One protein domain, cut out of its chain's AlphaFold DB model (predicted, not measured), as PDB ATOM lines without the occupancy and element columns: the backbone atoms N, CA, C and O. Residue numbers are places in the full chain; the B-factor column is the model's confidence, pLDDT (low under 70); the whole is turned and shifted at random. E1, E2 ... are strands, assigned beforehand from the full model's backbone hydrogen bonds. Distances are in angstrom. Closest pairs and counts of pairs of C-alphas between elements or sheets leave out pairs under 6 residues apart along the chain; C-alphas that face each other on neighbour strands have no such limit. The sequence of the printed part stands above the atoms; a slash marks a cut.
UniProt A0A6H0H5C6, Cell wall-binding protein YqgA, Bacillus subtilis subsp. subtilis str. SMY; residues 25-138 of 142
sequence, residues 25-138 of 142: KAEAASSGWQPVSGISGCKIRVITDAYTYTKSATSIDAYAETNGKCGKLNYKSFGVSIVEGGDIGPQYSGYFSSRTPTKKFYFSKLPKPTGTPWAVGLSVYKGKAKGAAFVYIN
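What this domain is: This is residues 25 to 138 of the 142 residues of the protein "Cell wall-binding protein YqgA" of Bacillus subtilis subsp. subtilis str. SMY (UniProt A0A6H0H5C6). Two antiparallel sheets lie face to face as a sandwich, the twisted E4 E3 E6 E7 and the smaller E1 E2 E5, with strands crossing at 24 degrees. E1 comes close to E7 along one side, while E4 and E5 leave the other side more open; residues 29 to 30 and 34 to 35 of the long opening stretch pair with E1. The printed part has 114 residues, no named helix and seven named strands, E1 to E7 in order; its class is all strand, though under half of the residues, 52, are in them. It is compact, with a radius of gyration of the C-alphas of 13.8 A and spans of 41 by 28 by 22 A.

How they stand to each other: Start with the larger sheet, twisted, where E4, residues 92 to 96, E3, 73 to 82, E6, 118 to 126, and E7, 129 to 138, stand in that order. Look for N 75 and O 94 at 2.8 A, N 119 and O 81 at 2.8 A, and N 124 and O 131 at 2.8 A. E3 bends by 55 degrees at residue 76. In the other sheet, E2, residues 59 to 66, is inner between E1, 43 to 48, and E5, 103 to 106; find N 47 and O 63 at 2.9 A and N 103 and O 62 at 2.8 A. Between the sheets, the closest C-alphas of E1 and E7 are Arg 45 and Ala 133, 5.6 A apart. E4 and E5 are only just apart, at 8.3 A.

Where its parts are: Find C-alpha 43 at (22.782, -41.790, 34.986), where E1 begins its 17.2 A. E2 spans 23.5 A, E3 24.6 A and E6 26.9 A; E7 runs 30.8 A to C-alpha 138 at (15.516, -57.359, 52.772).

The domain as a whole: The C-alphas of Ser 40 and Ser 56 are farthest apart, 42.3 A. The printed part has no cut; E5 to E6 is a long link. Residues 25 to 26 and 85 are under pLDDT 70.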
ATOM      1  N   LYS A  25      13.984 -45.562  62.061       53.22
ATOM      2  CA  LYS A  25      13.771 -44.839  60.820       53.22
ATOM      3  C   LYS A  25      14.154 -45.838  59.749       53.22
ATOM      4  O   LYS A  25      15.307 -46.242  59.691       53.22
ATOM      5  N   ALA A  26      13.178 -46.267  58.959       63.03
ATOM      6  CA  ALA A  26      13.448 -47.059  57.781       63.03
ATOM      7  C   ALA A  26      14.464 -46.284  56.934       63.03
ATOM      8  O   ALA A  26      14.191 -45.177  56.467       63.03
ATOM      9  N   GLU A  27      15.675 -46.820  56.836       78.50
ATOM     10  CA  GLU A  27      16.731 -46.219  56.039       78.50
ATOM     11  C   GLU A  27      16.390 -46.479  54.576       78.50
ATOM     12  O   GLU A  27      16.399 -47.625  54.114       78.50
ATOM     13  N   ALA A  28      16.020 -45.415  53.862       87.94
ATOM     14  CA  ALA A  28      15.772 -45.475  52.431       87.94
ATOM     15  C   ALA A  28      16.999 -46.059  51.719       87.94
ATOM     16  O   ALA A  28      18.132 -45.646  51.975       87.94
ATOM     17  N   ALA A  29      16.774 -47.000  50.805       93.88
ATOM     18  CA  ALA A  29      17.848 -47.640  50.056       93.88
ATOM     19  C   ALA A  29      17.914 -47.086  48.632       93.88
ATOM     20  O   ALA A  29      16.899 -46.711  48.042       93.88
ATOM     21  N   SER A  30      19.113 -47.052  48.046       95.44
ATOM     22  CA  SER A  30      19.297 -46.657  46.649       95.44
ATOM     23  C   SER A  30      20.324 -47.528  45.935       95.44
ATOM     24  O   SER A  30      21.325 -47.927  46.518       95.44
ATOM     25  N   SER A  31      20.113 -47.747  44.635       95.44
ATOM     26  CA  SER A  31      21.031 -48.472  43.742       95.44
ATOM     27  C   SER A  31      22.378 -47.774  43.492       95.44
ATOM     28  O   SER A  31      23.200 -48.275  42.724       95.44
ATOM     29  N   GLY A  32      22.563 -46.549  43.993       96.62
ATOM     30  CA  GLY A  32      23.579 -45.635  43.474       96.62
ATOM     31  C   GLY A  32      23.312 -45.239  42.013       96.62
ATOM     32  O   GLY A  32      22.356 -45.698  41.383       96.62
ATOM     33  N   TRP A  33      24.149 -44.351  41.472       97.94
ATOM     34  CA  TRP A  33      24.015 -43.868  40.096       97.94
ATOM     35  C   TRP A  33      24.560 -44.874  39.079       97.94
ATOM     36  O   TRP A  33      25.770 -45.070  38.988       97.94
ATOM     37  N   GLN A  34      23.674 -45.419  38.253       98.19
ATOM     38  CA  GLN A  34      23.985 -46.369  37.191       98.19
ATOM     39  C   GLN A  34      24.002 -45.673  35.822       98.19
ATOM     40  O   GLN A  34      23.102 -44.879  35.535       98.19
ATOM     41  N   PRO A  35      25.010 -45.917  34.968       97.94
ATOM     42  CA  PRO A  35      25.098 -45.284  33.657       97.94
ATOM     43  C   PRO A  35      24.039 -45.820  32.683       97.94
ATOM     44  O   PRO A  35      23.667 -46.992  32.720       97.94
ATOM     45  N   VAL A  36      23.599 -44.970  31.754       97.81
ATOM     46  CA  VAL A  36      22.805 -45.387  30.588       97.81
ATOM     47  C   VAL A  36      23.722 -45.426  29.371       97.81
ATOM     48  O   VAL A  36      24.151 -44.392  28.857       97.81
ATOM     49  N   SER A  37      24.030 -46.635  28.905       97.62
ATOM     50  CA  SER A  37      24.873 -46.846  27.731       97.62
ATOM     51  C   SER A  37      24.247 -46.194  26.496       97.62
ATOM     52  O   SER A  37      23.050 -46.341  26.246       97.62
ATOM     53  N   GLY A  38      25.056 -45.458  25.732       96.31
ATOM     54  CA  GLY A  38      24.625 -44.718  24.542       96.31
ATOM     55  C   GLY A  38      24.149 -43.281  24.791       96.31
ATOM     56  O   GLY A  38      23.788 -42.606  23.831       96.31
ATOM     57  N   ILE A  39      24.158 -42.783  26.036       96.69
ATOM     58  CA  ILE A  39      23.898 -41.366  26.351       96.69
ATOM     59  C   ILE A  39      24.986 -40.859  27.302       96.69
ATOM     60  O   ILE A  39      25.002 -41.198  28.485       96.69
ATOM     61  N   SER A  40      25.899 -40.028  26.792       97.06
ATOM     62  CA  SER A  40      27.034 -39.522  27.575       97.06
ATOM     63  C   SER A  40      26.576 -38.790  28.840       97.06
ATOM     64  O   SER A  40      25.723 -37.905  28.798       97.06
ATOM     65  N   GLY A  41      27.133 -39.182  29.988       97.00
ATOM     66  CA  GLY A  41      26.854 -38.568  31.287       97.00
ATOM     67  C   GLY A  41      25.468 -38.853  31.877       97.00
ATOM     68  O   GLY A  41      25.236 -38.461  33.023       97.00
ATOM     69  N   CYS A  42      24.568 -39.534  31.164       98.25
ATOM     70  CA  CYS A  42      23.262 -39.919  31.691       98.25
ATOM     71  C   CYS A  42      23.409 -41.038  32.724       98.25
ATOM     72  O   CYS A  42      23.996 -42.089  32.452       98.25
ATOM     73  N   LYS A  43      22.855 -40.800  33.915       98.50
ATOM     74  CA  LYS A  43      22.782 -41.790  34.986       98.50
ATOM     75  C   LYS A  43      21.374 -41.856  35.552       98.50
ATOM     76  O   LYS A  43      20.685 -40.839  35.627       98.50
ATOM     77  N   ILE A  44      20.984 -43.048  35.977       98.44
ATOM     78  CA  ILE A  44      19.722 -43.326  36.654       98.44
ATOM     79  C   ILE A  44      19.982 -43.986  38.004       98.44
ATOM     80  O   ILE A  44      21.030 -44.592  38.208       98.44
ATOM     81  N   ARG A  45      19.031 -43.891  38.925       98.31
ATOM     82  CA  ARG A  45      19.024 -44.696  40.149       98.31
ATOM     83  C   ARG A  45      17.606 -45.076  40.530       98.31
ATOM     84  O   ARG A  45      16.673 -44.344  40.204       98.31
ATOM     85  N   VAL A  46      17.465 -46.197  41.224       98.25
ATOM     86  CA  VAL A  46      16.225 -46.597  41.899       98.25
ATOM     87  C   VAL A  46      16.386 -46.314  43.386       98.25
ATOM     88  O   VAL A  46      17.483 -46.446  43.939       98.25
ATOM     89  N   ILE A  47      15.301 -45.866  44.008       98.00
ATOM     90  CA  ILE A  47      15.208 -45.552  45.430       98.00
ATOM     91  C   ILE A  47      13.972 -46.255  45.985       98.00
ATOM     92  O   ILE A  47      12.907 -46.197  45.364       98.00
ATOM     93  N   THR A  48      14.118 -46.887  47.144       97.44
ATOM     94  CA  THR A  48      13.029 -47.464  47.941       97.44
ATOM     95  C   THR A  48      12.920 -46.757  49.286       97.44
ATOM     96  O   THR A  48      13.882 -46.151  49.761       97.44
ATOM     97  N   ASP A  49      11.749 -46.829  49.912       95.94
ATOM     98  CA  ASP A  49      11.476 -46.232  51.220       95.94
ATOM     99  C   ASP A  49      12.211 -46.922  52.379       95.94
ATOM    100  O   ASP A  49      12.484 -46.276  53.388       95.94
ATOM    101  N   ALA A  50      12.603 -48.188  52.210       93.81
ATOM    102  CA  ALA A  50      13.450 -48.913  53.153       93.81
ATOM    103  C   ALA A  50      14.424 -49.884  52.459       93.81
ATOM    104  O   ALA A  50      14.152 -50.371  51.352       93.81
ATOM    105  N   TYR A  51      15.520 -50.220  53.147       92.38
ATOM    106  CA  TYR A  51      16.298 -51.439  52.899       92.38
ATOM    107  C   TYR A  51      15.612 -52.665  53.516       92.38
ATOM    108  O   TYR A  51      15.307 -53.625  52.813       92.38
ATOM    109  N   THR A  52      15.325 -52.625  54.822       92.00
ATOM    110  CA  THR A  52      14.709 -53.737  55.564       92.00
ATOM    111  C   THR A  52      13.216 -53.496  55.765       92.00
ATOM    112  O   THR A  52      12.824 -52.475  56.325       92.00
ATOM    113  N   TYR A  53      12.379 -54.462  55.376       91.00
ATOM    114  CA  TYR A  53      10.928 -54.410  55.583       91.00
ATOM    115  C   TYR A  53      10.531 -55.409  56.658       91.00
ATOM    116  O   TYR A  53      10.693 -56.619  56.497       91.00
ATOM    117  N   THR A  54      10.009 -54.902  57.772       89.81
ATOM    118  CA  THR A  54       9.527 -55.731  58.878       89.81
ATOM    119  C   THR A  54       8.218 -56.432  58.510       89.81
ATOM    120  O   THR A  54       7.553 -56.098  57.526       89.81
ATOM    121  N   LYS A  55       7.785 -57.385  59.342       86.81
ATOM    122  CA  LYS A  55       6.527 -58.122  59.131       86.81
ATOM    123  C   LYS A  55       5.293 -57.213  59.012       86.81
ATOM    124  O   LYS A  55       4.337 -57.584  58.333       86.81
ATOM    125  N   SER A  56       5.312 -56.026  59.625       89.75
ATOM    126  CA  SER A  56       4.205 -55.061  59.576       89.75
ATOM    127  C   SER A  56       4.178 -54.201  58.307       89.75
ATOM    128  O   SER A  56       3.128 -53.650  57.982       89.75
ATOM    129  N   ALA A  57       5.277 -54.108  57.551       91.62
ATOM    130  CA  ALA A  57       5.349 -53.304  56.330       91.62
ATOM    131  C   ALA A  57       4.413 -53.855  55.250       91.62
ATOM    132  O   ALA A  57       4.510 -55.032  54.926       91.62
ATOM    133  N   THR A  58       3.504 -53.049  54.693       94.38
ATOM    134  CA  THR A  58       2.447 -53.507  53.763       94.38
ATOM    135  C   THR A  58       2.813 -53.370  52.288       94.38
ATOM    136  O   THR A  58       2.304 -54.132  51.459       94.38
ATOM    137  N   SER A  59       3.717 -52.451  51.964       95.50
ATOM    138  CA  SER A  59       4.232 -52.238  50.618       95.50
ATOM    139  C   SER A  59       5.709 -51.872  50.633       95.50
ATOM    140  O   SER A  59       6.261 -51.503  51.666       95.50
ATOM    141  N   ILE A  60       6.311 -51.993  49.455       95.88
ATOM    142  CA  ILE A  60       7.561 -51.348  49.071       95.88
ATOM    143  C   ILE A  60       7.183 -50.147  48.207       95.88
ATOM    144  O   ILE A  60       6.511 -50.319  47.183       95.88
ATOM    145  N   ASP A  61       7.608 -48.954  48.595       96.81
ATOM    146  CA  ASP A  61       7.372 -47.731  47.842       96.81
ATOM    147  C   ASP A  61       8.670 -47.344  47.125       96.81
ATOM    148  O   ASP A  61       9.683 -47.039  47.748       96.81
ATOM    149  N   ALA A  62       8.652 -47.350  45.792       97.94
ATOM    150  CA  ALA A  62       9.852 -47.116  44.999       97.94
ATOM    151  C   ALA A  62       9.644 -46.091  43.891       97.94
ATOM    152  O   ALA A  62       8.577 -45.985  43.287       97.94
ATOM    153  N   TYR A  63      10.704 -45.370  43.558       98.25
ATOM    154  CA  TYR A  63      10.760 -44.524  42.374       98.25
ATOM    155  C   TYR A  63      12.152 -44.580  41.757       98.25
ATOM    156  O   TYR A  63      13.106 -45.077  42.353       98.25
ATOM    157  N   ALA A  64      12.263 -44.061  40.543       98.44
ATOM    158  CA  ALA A  64      13.531 -43.904  39.864       98.44
ATOM    159  C   ALA A  64      13.711 -42.459  39.431       98.44
ATOM    160  O   ALA A  64      12.735 -41.757  39.156       98.44
ATOM    161  N   GLU A  65      14.960 -42.028  39.342       98.12
ATOM    162  CA  GLU A  65      15.298 -40.686  38.892       98.12
ATOM    163  C   GLU A  65      16.556 -40.658  38.034       98.12
ATOM    164  O   GLU A  65      17.374 -41.580  38.054       98.12
ATOM    165  N   THR A  66      16.676 -39.592  37.249       98.31
ATOM    166  CA  THR A  66      17.839 -39.290  36.421       98.31
ATOM    167  C   THR A  66      18.715 -38.253  37.113       98.31
ATOM    168  O   THR A  66      18.246 -37.444  37.910       98.31
ATOM    169  N   ASN A  67      19.992 -38.205  36.749       98.12
ATOM    170  CA  ASN A  67      20.893 -37.128  37.160       98.12
ATOM    171  C   ASN A  67      20.707 -35.827  36.343       98.12
ATOM    172  O   ASN A  67      21.628 -35.015  36.265       98.12
ATOM    173  N   GLY A  68      19.572 -35.666  35.652       97.06
ATOM    174  CA  GLY A  68      19.258 -34.510  34.805       97.06
ATOM    175  C   GLY A  68      19.861 -34.529  33.394       97.06
ATOM    176  O   GLY A  68      19.468 -33.715  32.566       97.06
ATOM    177  N   LYS A  69      20.763 -35.467  33.063       96.94
ATOM    178  CA  LYS A  69      21.488 -35.491  31.769       96.94
ATOM    179  C   LYS A  69      20.894 -36.430  30.708       96.94
ATOM    180  O   LYS A  69      21.492 -36.651  29.663       96.94
ATOM    181  N   CYS A  70      19.728 -37.016  30.972       96.94
ATOM    182  CA  CYS A  70      19.174 -38.106  30.159       96.94
ATOM    183  C   CYS A  70      18.120 -37.666  29.124       96.94
ATOM    184  O   CYS A  70      17.861 -38.369  28.138       96.94
ATOM    185  N   GLY A  71      17.479 -36.514  29.344       96.00
ATOM    186  CA  GLY A  71      16.201 -36.195  28.707       96.00
ATOM    187  C   GLY A  71      15.131 -37.250  29.031       96.00
ATOM    188  O   GLY A  71      15.221 -37.946  30.040       96.00
ATOM    189  N   LYS A  72      14.123 -37.390  28.163       97.94
ATOM    190  CA  LYS A  72      13.068 -38.405  28.314       97.94
ATOM    191  C   LYS A  72      13.612 -39.821  28.073       97.94
ATOM    192  O   LYS A  72      14.131 -40.104  26.991       97.94
ATOM    193  N   LEU A  73      13.427 -40.706  29.052       98.38
ATOM    194  CA  LEU A  73      13.707 -42.142  28.994       98.38
ATOM    195  C   LEU A  73      12.400 -42.937  29.056       98.38
ATOM    196  O   LEU A  73      11.498 -42.582  29.815       98.38
ATOM    197  N   ASN A  74      12.306 -44.024  28.291       98.50
ATOM    198  CA  ASN A  74      11.212 -44.991  28.401       98.50
ATOM    199  C   ASN A  74      11.640 -46.163  29.286       98.50
ATOM    200  O   ASN A  74      12.826 -46.473  29.348       98.50
ATOM    201  N   TYR A  75      10.689 -46.844  29.917       97.50
ATOM    202  CA  TYR A  75      10.914 -48.074  30.669       97.50
ATOM    203  C   TYR A  75       9.805 -49.091  30.407       97.50
ATOM    204  O   TYR A  75       8.656 -48.718  30.170       97.50
ATOM    205  N   LYS A  76      10.153 -50.381  30.444       88.00
ATOM    206  CA  LYS A  76       9.200 -51.496  30.278       88.00
ATOM    207  C   LYS A  76       9.105 -52.422  31.492       88.00
ATOM    208  O   LYS A  76       8.098 -53.105  31.622       88.00
ATOM    209  N   SER A  77      10.109 -52.396  32.364       90.19
ATOM    210  CA  SER A  77      10.229 -53.311  33.501       90.19
ATOM    211  C   SER A  77      10.636 -52.522  34.740       90.19
ATOM    212  O   SER A  77      11.827 -52.387  35.024       90.19
ATOM    213  N   PHE A  78       9.653 -51.902  35.400       96.81
ATOM    214  CA  PHE A  78       9.791 -51.398  36.766       96.81
ATOM    215  C   PHE A  78       9.049 -52.339  37.713       96.81
ATOM    216  O   PHE A  78       7.815 -52.322  37.737       96.81
ATOM    217  N   GLY A  79       9.778 -53.129  38.495       96.75
ATOM    218  CA  GLY A  79       9.170 -54.149  39.339       96.75
ATOM    219  C   GLY A  79      10.083 -54.709  40.416       96.75
ATOM    220  O   GLY A  79      11.172 -54.186  40.662       96.75
ATOM    221  N   VAL A  80       9.597 -55.770  41.060       95.94
ATOM    222  CA  VAL A  80      10.305 -56.510  42.111       95.94
ATOM    223  C   VAL A  80      10.752 -57.857  41.552       95.94
ATOM    224  O   VAL A  80       9.948 -58.574  40.950       95.94
ATOM    225  N   SER A  81      12.008 -58.209  41.789       93.25
ATOM    226  CA  SER A  81      12.603 -59.486  41.406       93.25
ATOM    227  C   SER A  81      13.297 -60.149  42.593       93.25
ATOM    228  O   SER A  81      13.640 -59.492  43.579       93.25
ATOM    229  N   ILE A  82      13.553 -61.450  42.493       87.81
ATOM    230  CA  ILE A  82      14.575 -62.091  43.331       87.81
ATOM    231  C   ILE A  82      15.968 -61.770  42.774       87.81
ATOM    232  O   ILE A  82      16.120 -61.529  41.574       87.81
ATOM    233  N   VAL A  83      16.986 -61.740  43.638       77.81
ATOM    234  CA  VAL A  83      18.381 -61.456  43.231       77.81
ATOM    235  C   VAL A  83      18.883 -62.456  42.185       77.81
ATOM    236  O   VAL A  83      19.592 -62.072  41.262       77.81
ATOM    237  N   GLU A  84      18.473 -63.721  42.299       73.81
ATOM    238  CA  GLU A  84      18.844 -64.818  41.390       73.81
ATOM    239  C   GLU A  84      18.196 -64.709  39.995       73.81
ATOM    240  O   GLU A  84      18.485 -65.508  39.107       73.81
ATOM    241  N   GLY A  85      17.360 -63.688  39.775       69.31
ATOM    242  CA  GLY A  85      16.621 -63.470  38.538       69.31
ATOM    243  C   GLY A  85      15.200 -64.025  38.605       69.31
ATOM    244  O   GLY A  85      14.934 -65.050  39.220       69.31
ATOM    245  N   GLY A  86      14.265 -63.321  37.969       81.25
ATOM    246  CA  GLY A  86      12.844 -63.672  37.972       81.25
ATOM    247  C   GLY A  86      11.996 -62.581  38.612       81.25
ATOM    248  O   GLY A  86      12.191 -62.207  39.771       81.25
ATOM    249  N   ASP A  87      11.052 -62.066  37.831       90.38
ATOM    250  CA  ASP A  87      10.064 -61.099  38.288       90.38
ATOM    251  C   ASP A  87       9.044 -61.797  39.194       90.38
ATOM    252  O   ASP A  87       8.460 -62.812  38.821       90.38
ATOM    253  N   ILE A  88       8.811 -61.243  40.383       91.69
ATOM    254  CA  ILE A  88       7.934 -61.848  41.401       91.69
ATOM    255  C   ILE A  88       6.693 -61.008  41.704       91.69
ATOM    256  O   ILE A  88       5.984 -61.249  42.679       91.69
ATOM    257  N   GLY A  89       6.440 -59.990  40.889       90.31
ATOM    258  CA  GLY A  89       5.384 -59.024  41.123       90.31
ATOM    259  C   GLY A  89       4.994 -58.252  39.871       90.31
ATOM    260  O   GLY A  89       5.498 -58.525  38.778       90.31
ATOM    261  N   PRO A  90       4.089 -57.271  40.018       91.94
ATOM    262  CA  PRO A  90       3.654 -56.451  38.899       91.94
ATOM    263  C   PRO A  90       4.830 -55.673  38.303       91.94
ATOM    264  O   PRO A  90       5.668 -55.135  39.027       91.94
ATOM    265  N   GLN A  91       4.837 -55.580  36.977       94.62
ATOM    266  CA  GLN A  91       5.795 -54.798  36.207       94.62
ATOM    267  C   GLN A  91       5.090 -53.582  35.620       94.62
ATOM    268  O   GLN A  91       4.019 -53.693  35.021       94.62
ATOM    269  N   TYR A  92       5.699 -52.412  35.776       96.44
ATOM    270  CA  TYR A  92       5.190 -51.177  35.195       96.44
ATOM    271  C   TYR A  92       6.046 -50.735  34.014       96.44
ATOM    272  O   TYR A  92       7.270 -50.873  34.011       96.44
ATOM    273  N   SER A  93       5.383 -50.120  33.038       96.88
ATOM    274  CA  SER A  93       6.006 -49.450  31.900       96.88
ATOM    275  C   SER A  93       5.601 -47.977  31.855       96.88
ATOM    276  O   SER A  93       4.638 -47.557  32.502       96.88
ATOM    277  N   GLY A  94       6.365 -47.169  31.124       97.94
ATOM    278  CA  GLY A  94       6.094 -45.745  30.966       97.94
ATOM    279  C   GLY A  94       7.324 -44.958  30.533       97.94
ATOM    280  O   GLY A  94       8.230 -45.484  29.890       97.94
ATOM    281  N   TYR A  95       7.359 -43.678  30.894       98.06
ATOM    282  CA  TYR A  95       8.494 -42.798  30.638       98.06
ATOM    283  C   TYR A  95       8.680 -41.772  31.757       98.06
ATOM    284  O   TYR A  95       7.766 -41.525  32.542       98.06
ATOM    285  N   PHE A  96       9.862 -41.164  31.818       98.25
ATOM    286  CA  PHE A  96      10.191 -40.076  32.740       98.25
ATOM    287  C   PHE A  96      11.389 -39.267  32.224       98.25
ATOM    288  O   PHE A  96      12.202 -39.783  31.458       98.25
ATOM    289  N   SER A  97      11.493 -38.001  32.633       96.94
ATOM    290  CA  SER A  97      12.630 -37.124  32.283       96.94
ATOM    291  C   SER A  97      13.501 -36.781  33.494       96.94
ATOM    292  O   SER A  97      14.721 -36.683  33.380       96.94
ATOM    293  N   SER A  98      12.876 -36.627  34.662       97.31
ATOM    294  CA  SER A  98      13.560 -36.376  35.935       97.31
ATOM    295  C   SER A  98      13.293 -37.513  36.912       97.31
ATOM    296  O   SER A  98      14.231 -38.189  37.313       97.31
ATOM    297  N   ARG A  99      12.021 -37.797  37.211       98.12
ATOM    298  CA  ARG A  99      11.616 -38.808  38.190       98.12
ATOM    299  C   ARG A  99      10.355 -39.546  37.739       98.12
ATOM    300  O   ARG A  99       9.494 -38.948  37.095       98.12
ATOM    301  N   THR A 100      10.243 -40.831  38.059       98.38
ATOM    302  CA  THR A 100       8.998 -41.594  37.882       98.38
ATOM    303  C   THR A 100       7.993 -41.287  39.002       98.38
ATOM    304  O   THR A 100       8.393 -40.948  40.116       98.38
ATOM    305  N   PRO A 101       6.675 -41.444  38.769       97.69
ATOM    306  CA  PRO A 101       5.724 -41.530  39.872       97.69
ATOM    307  C   PRO A 101       6.097 -42.688  40.802       97.69
ATOM    308  O   PRO A 101       6.469 -43.761  40.314       97.69
ATOM    309  N   THR A 102       5.954 -42.494  42.114       97.69
ATOM    310  CA  THR A 102       6.177 -43.562  43.095       97.69
ATOM    311  C   THR A 102       5.267 -44.751  42.795       97.69
ATOM    312  O   THR A 102       4.050 -44.607  42.657       97.69
ATOM    313  N   LYS A 103       5.866 -45.933  42.682       97.25
ATOM    314  CA  LYS A 103       5.183 -47.214  42.537       97.25
ATOM    315  C   LYS A 103       5.123 -47.895  43.892       97.25
ATOM    316  O   LYS A 103       6.110 -47.909  44.617       97.25
ATOM    317  N   LYS A 104       3.960 -48.460  44.208       96.62
ATOM    318  CA  LYS A 104       3.751 -49.264  45.410       96.62
ATOM    319  C   LYS A 104       3.662 -50.733  45.022       96.62
ATOM    320  O   LYS A 104       2.829 -51.105  44.189       96.62
ATOM    321  N   PHE A 105       4.489 -51.563  45.639       96.25
ATOM    322  CA  PHE A 105       4.467 -53.013  45.489       96.25
ATOM    323  C   PHE A 105       3.968 -53.625  46.791       96.25
ATOM    324  O   PHE A 105       4.680 -53.653  47.789       96.25
ATOM    325  N   TYR A 106       2.713 -54.064  46.807       95.44
ATOM    326  CA  TYR A 106       2.097 -54.623  48.007       95.44
ATOM    327  C   TYR A 106       2.620 -56.027  48.286       95.44
ATOM    328  O   TYR A 106       2.519 -56.896  47.420       95.44
ATOM    329  N   PHE A 107       3.068 -56.287  49.516       93.31
ATOM    330  CA  PHE A 107       3.527 -57.618  49.926       93.31
ATOM    331  C   PHE A 107       2.442 -58.694  49.805       93.31
ATOM    332  O   PHE A 107       2.765 -59.859  49.631       93.31
ATOM    333  N   SER A 108       1.157 -58.324  49.845       92.50
ATOM    334  CA  SER A 108       0.044 -59.252  49.600       92.50
ATOM    335  C   SER A 108      -0.027 -59.781  48.163       92.50
ATOM    336  O   SER A 108      -0.734 -60.751  47.914       92.50
ATOM    337  N   LYS A 109       0.680 -59.146  47.220       92.88
ATOM    338  CA  LYS A 109       0.754 -59.533  45.802       92.88
ATOM    339  C   LYS A 109       2.117 -60.115  45.416       92.88
ATOM    340  O   LYS A 109       2.371 -60.304  44.232       92.88
ATOM    341  N   LEU A 110       2.992 -60.334  46.394       92.75
ATOM    342  CA  LEU A 110       4.333 -60.881  46.215       92.75
ATOM    343  C   LEU A 110       4.407 -62.243  46.925       92.75
ATOM    344  O   LEU A 110       3.679 -62.464  47.898       92.75
ATOM    345  N   PRO A 111       5.258 -63.175  46.464       90.69
ATOM    346  CA  PRO A 111       5.469 -64.438  47.160       90.69
ATOM    347  C   PRO A 111       6.036 -64.202  48.563       90.69
ATOM    348  O   PRO A 111       6.588 -63.147  48.866       90.69
ATOM    349  N   LYS A 112       5.938 -65.197  49.448       87.81
ATOM    350  CA  LYS A 112       6.579 -65.096  50.766       87.81
ATOM    351  C   LYS A 112       8.108 -65.067  50.609       87.81
ATOM    352  O   LYS A 112       8.637 -65.879  49.848       87.81
ATOM    353  N   PRO A 113       8.834 -64.198  51.338       83.50
ATOM    354  CA  PRO A 113      10.292 -64.190  51.315       83.50
ATOM    355  C   PRO A 113      10.866 -65.547  51.739       83.50
ATOM    356  O   PRO A 113      10.527 -66.074  52.800       83.50
ATOM    357  N   THR A 114      11.757 -66.115  50.931       79.62
ATOM    358  CA  THR A 114      12.383 -67.422  51.198       79.62
ATOM    359  C   THR A 114      13.683 -67.313  52.001       79.62
ATOM    360  O   THR A 114      14.157 -68.311  52.535       79.62
ATOM    361  N   GLY A 115      14.206 -66.098  52.189       75.19
ATOM    362  CA  GLY A 115      15.496 -65.821  52.833       75.19
ATOM    363  C   GLY A 115      16.510 -65.179  51.884       75.19
ATOM    364  O   GLY A 115      17.455 -64.554  52.350       75.19
ATOM    365  N   THR A 116      16.275 -65.261  50.572       80.12
ATOM    366  CA  THR A 116      17.032 -64.512  49.562       80.12
ATOM    367  C   THR A 116      16.546 -63.059  49.524       80.12
ATOM    368  O   THR A 116      15.327 -62.838  49.525       80.12
ATOM    369  N   PRO A 117      17.449 -62.060  49.462       86.75
ATOM    370  CA  PRO A 117      17.049 -60.673  49.265       86.75
ATOM    371  C   PRO A 117      16.269 -60.502  47.960       86.75
ATOM    372  O   PRO A 117      16.443 -61.247  46.989       86.75
ATOM    373  N   TRP A 118      15.399 -59.502  47.932       93.44
ATOM    374  CA  TRP A 118      14.731 -59.079  46.705       93.44
ATOM    375  C   TRP A 118      15.432 -57.847  46.147       93.44
ATOM    376  O   TRP A 118      16.229 -57.201  46.826       93.44
ATOM    377  N   ALA A 119      15.128 -57.503  44.905       94.56
ATOM    378  CA  ALA A 119      15.554 -56.262  44.291       94.56
ATOM    379  C   ALA A 119      14.350 -55.527  43.712       94.56
ATOM    380  O   ALA A 119      13.434 -56.140  43.168       94.56
ATOM    381  N   VAL A 120      14.370 -54.200  43.799       96.38
ATOM    382  CA  VAL A 120      13.495 -53.348  42.998       96.38
ATOM    383  C   VAL A 120      14.312 -52.791  41.845       96.38
ATOM    384  O   VAL A 120      15.343 -52.153  42.056       96.38
ATOM    385  N   GLY A 121      13.859 -53.055  40.623       96.06
ATOM    386  CA  GLY A 121      14.613 -52.788  39.406       96.06
ATOM    387  C   GLY A 121      13.868 -51.918  38.410       96.06
ATOM    388  O   GLY A 121      12.644 -51.969  38.328       96.06
ATOM    389  N   LEU A 122      14.622 -51.153  37.620       96.62
ATOM    390  CA  LEU A 122      14.133 -50.435  36.448       96.62
ATOM    391  C   LEU A 122      15.071 -50.659  35.261       96.62
ATOM    392  O   LEU A 122      16.256 -50.345  35.354       96.62
ATOM    393  N   SER A 123      14.524 -51.088  34.122       96.69
ATOM    394  CA  SER A 123      15.225 -51.076  32.828       96.69
ATOM    395  C   SER A 123      14.708 -49.962  31.917       96.69
ATOM    396  O   SER A 123      13.505 -49.877  31.654       96.69
ATOM    397  N   VAL A 124      15.619 -49.124  31.410       98.00
ATOM    398  CA  VAL A 124      15.315 -47.956  30.568       98.00
ATOM    399  C   VAL A 124      15.888 -48.068  29.158       98.00
ATOM    400  O   VAL A 124      16.899 -48.734  28.930       98.00
ATOM    401  N   TYR A 125      15.275 -47.356  28.211       97.94
ATOM    402  CA  TYR A 125      15.780 -47.226  26.847       97.94
ATOM    403  C   TYR A 125      15.413 -45.893  26.175       97.94
ATOM    404  O   TYR A 125      14.399 -45.254  26.485       97.94
ATOM    405  N   LYS A 126      16.236 -45.502  25.194       97.31
ATOM    406  CA  LYS A 126      15.994 -44.388  24.262       97.31
ATOM    407  C   LYS A 126      16.685 -44.684  22.928       97.31
ATOM    408  O   LYS A 126      17.906 -44.604  22.820       97.31
ATOM    409  N   GLY A 127      15.914 -45.061  21.908       95.56
ATOM    410  CA  GLY A 127      16.490 -45.597  20.672       95.56
ATOM    411  C   GLY A 127      17.331 -46.844  20.969       95.56
ATOM    412  O   GLY A 127      16.828 -47.793  21.565       95.56
ATOM    413  N   LYS A 128      18.617 -46.818  20.598       95.94
ATOM    414  CA  LYS A 128      19.574 -47.902  20.891       95.94
ATOM    415  C   LYS A 128      20.187 -47.826  22.298       95.94
ATOM    416  O   LYS A 128      20.788 -48.804  22.732       95.94
ATOM    417  N   ALA A 129      20.038 -46.702  23.003       97.06
ATOM    418  CA  ALA A 129      20.570 -46.535  24.351       97.06
ATOM    419  C   ALA A 129      19.785 -47.370  25.368       97.06
ATOM    420  O   ALA A 129      18.555 -47.450  25.282       97.06
ATOM    421  N   LYS A 130      20.492 -47.960  26.337       97.88
ATOM    422  CA  LYS A 130      19.932 -48.850  27.365       97.88
ATOM    423  C   LYS A 130      20.628 -48.641  28.706       97.88
ATOM    424  O   LYS A 130      21.824 -48.370  28.753       97.88
ATOM    425  N   GLY A 131      19.892 -48.808  29.794       96.75
ATOM    426  CA  GLY A 131      20.442 -48.801  31.147       96.75
ATOM    427  C   GLY A 131      19.536 -49.562  32.100       96.75
ATOM    428  O   GLY A 131      18.357 -49.763  31.805       96.75
ATOM    429  N   ALA A 132      20.081 -49.977  33.235       96.69
ATOM    430  CA  ALA A 132      19.310 -50.610  34.290       96.69
ATOM    431  C   ALA A 132      19.848 -50.197  35.659       96.69
ATOM    432  O   ALA A 132      21.032 -49.897  35.804       96.69
ATOM    433  N   ALA A 133      18.969 -50.165  36.652       96.62
ATOM    434  CA  ALA A 133      19.326 -49.905  38.036       96.62
ATOM    435  C   ALA A 133      18.492 -50.792  38.956       96.62
ATOM    436  O   ALA A 133      17.297 -50.966  38.721       96.62
ATOM    437  N   PHE A 134      19.132 -51.326  39.995       95.19
ATOM    438  CA  PHE A 134      18.529 -52.245  40.954       95.19
ATOM    439  C   PHE A 134      18.943 -51.855  42.365       95.19
ATOM    440  O   PHE A 134      20.120 -51.600  42.617       95.19
ATOM    441  N   VAL A 135      17.979 -51.798  43.275       94.88
ATOM    442  CA  VAL A 135      18.228 -51.621  44.705       94.88
ATOM    443  C   VAL A 135      17.810 -52.886  45.434       94.88
ATOM    444  O   VAL A 135      16.685 -53.355  45.269       94.88
ATOM    445  N   TYR A 136      18.730 -53.453  46.209       93.75
ATOM    446  CA  TYR A 136      18.449 -54.622  47.027       93.75
ATOM    447  C   TYR A 136      17.652 -54.233  48.265       93.75
ATOM    448  O   TYR A 136      17.883 -53.182  48.862       93.75
ATOM    449  N   ILE A 137      16.729 -55.107  48.643       93.00
ATOM    450  CA  ILE A 137      15.880 -54.972  49.817       93.00
ATOM    451  C   ILE A 137      15.813 -56.305  50.565       93.00
ATOM    452  O   ILE A 137      15.911 -57.386  49.978       93.00
ATOM    453  N   ASN A 138      15.604 -56.223  51.872       91.56
ATOM    454  CA  ASN A 138      15.516 -57.359  52.772       91.56
ATOM    455  C   ASN A 138      14.115 -57.441  53.404       91.56
ATOM    456  O   ASN A 138      13.874 -56.860  54.469       91.56
TER     457      ASN A 138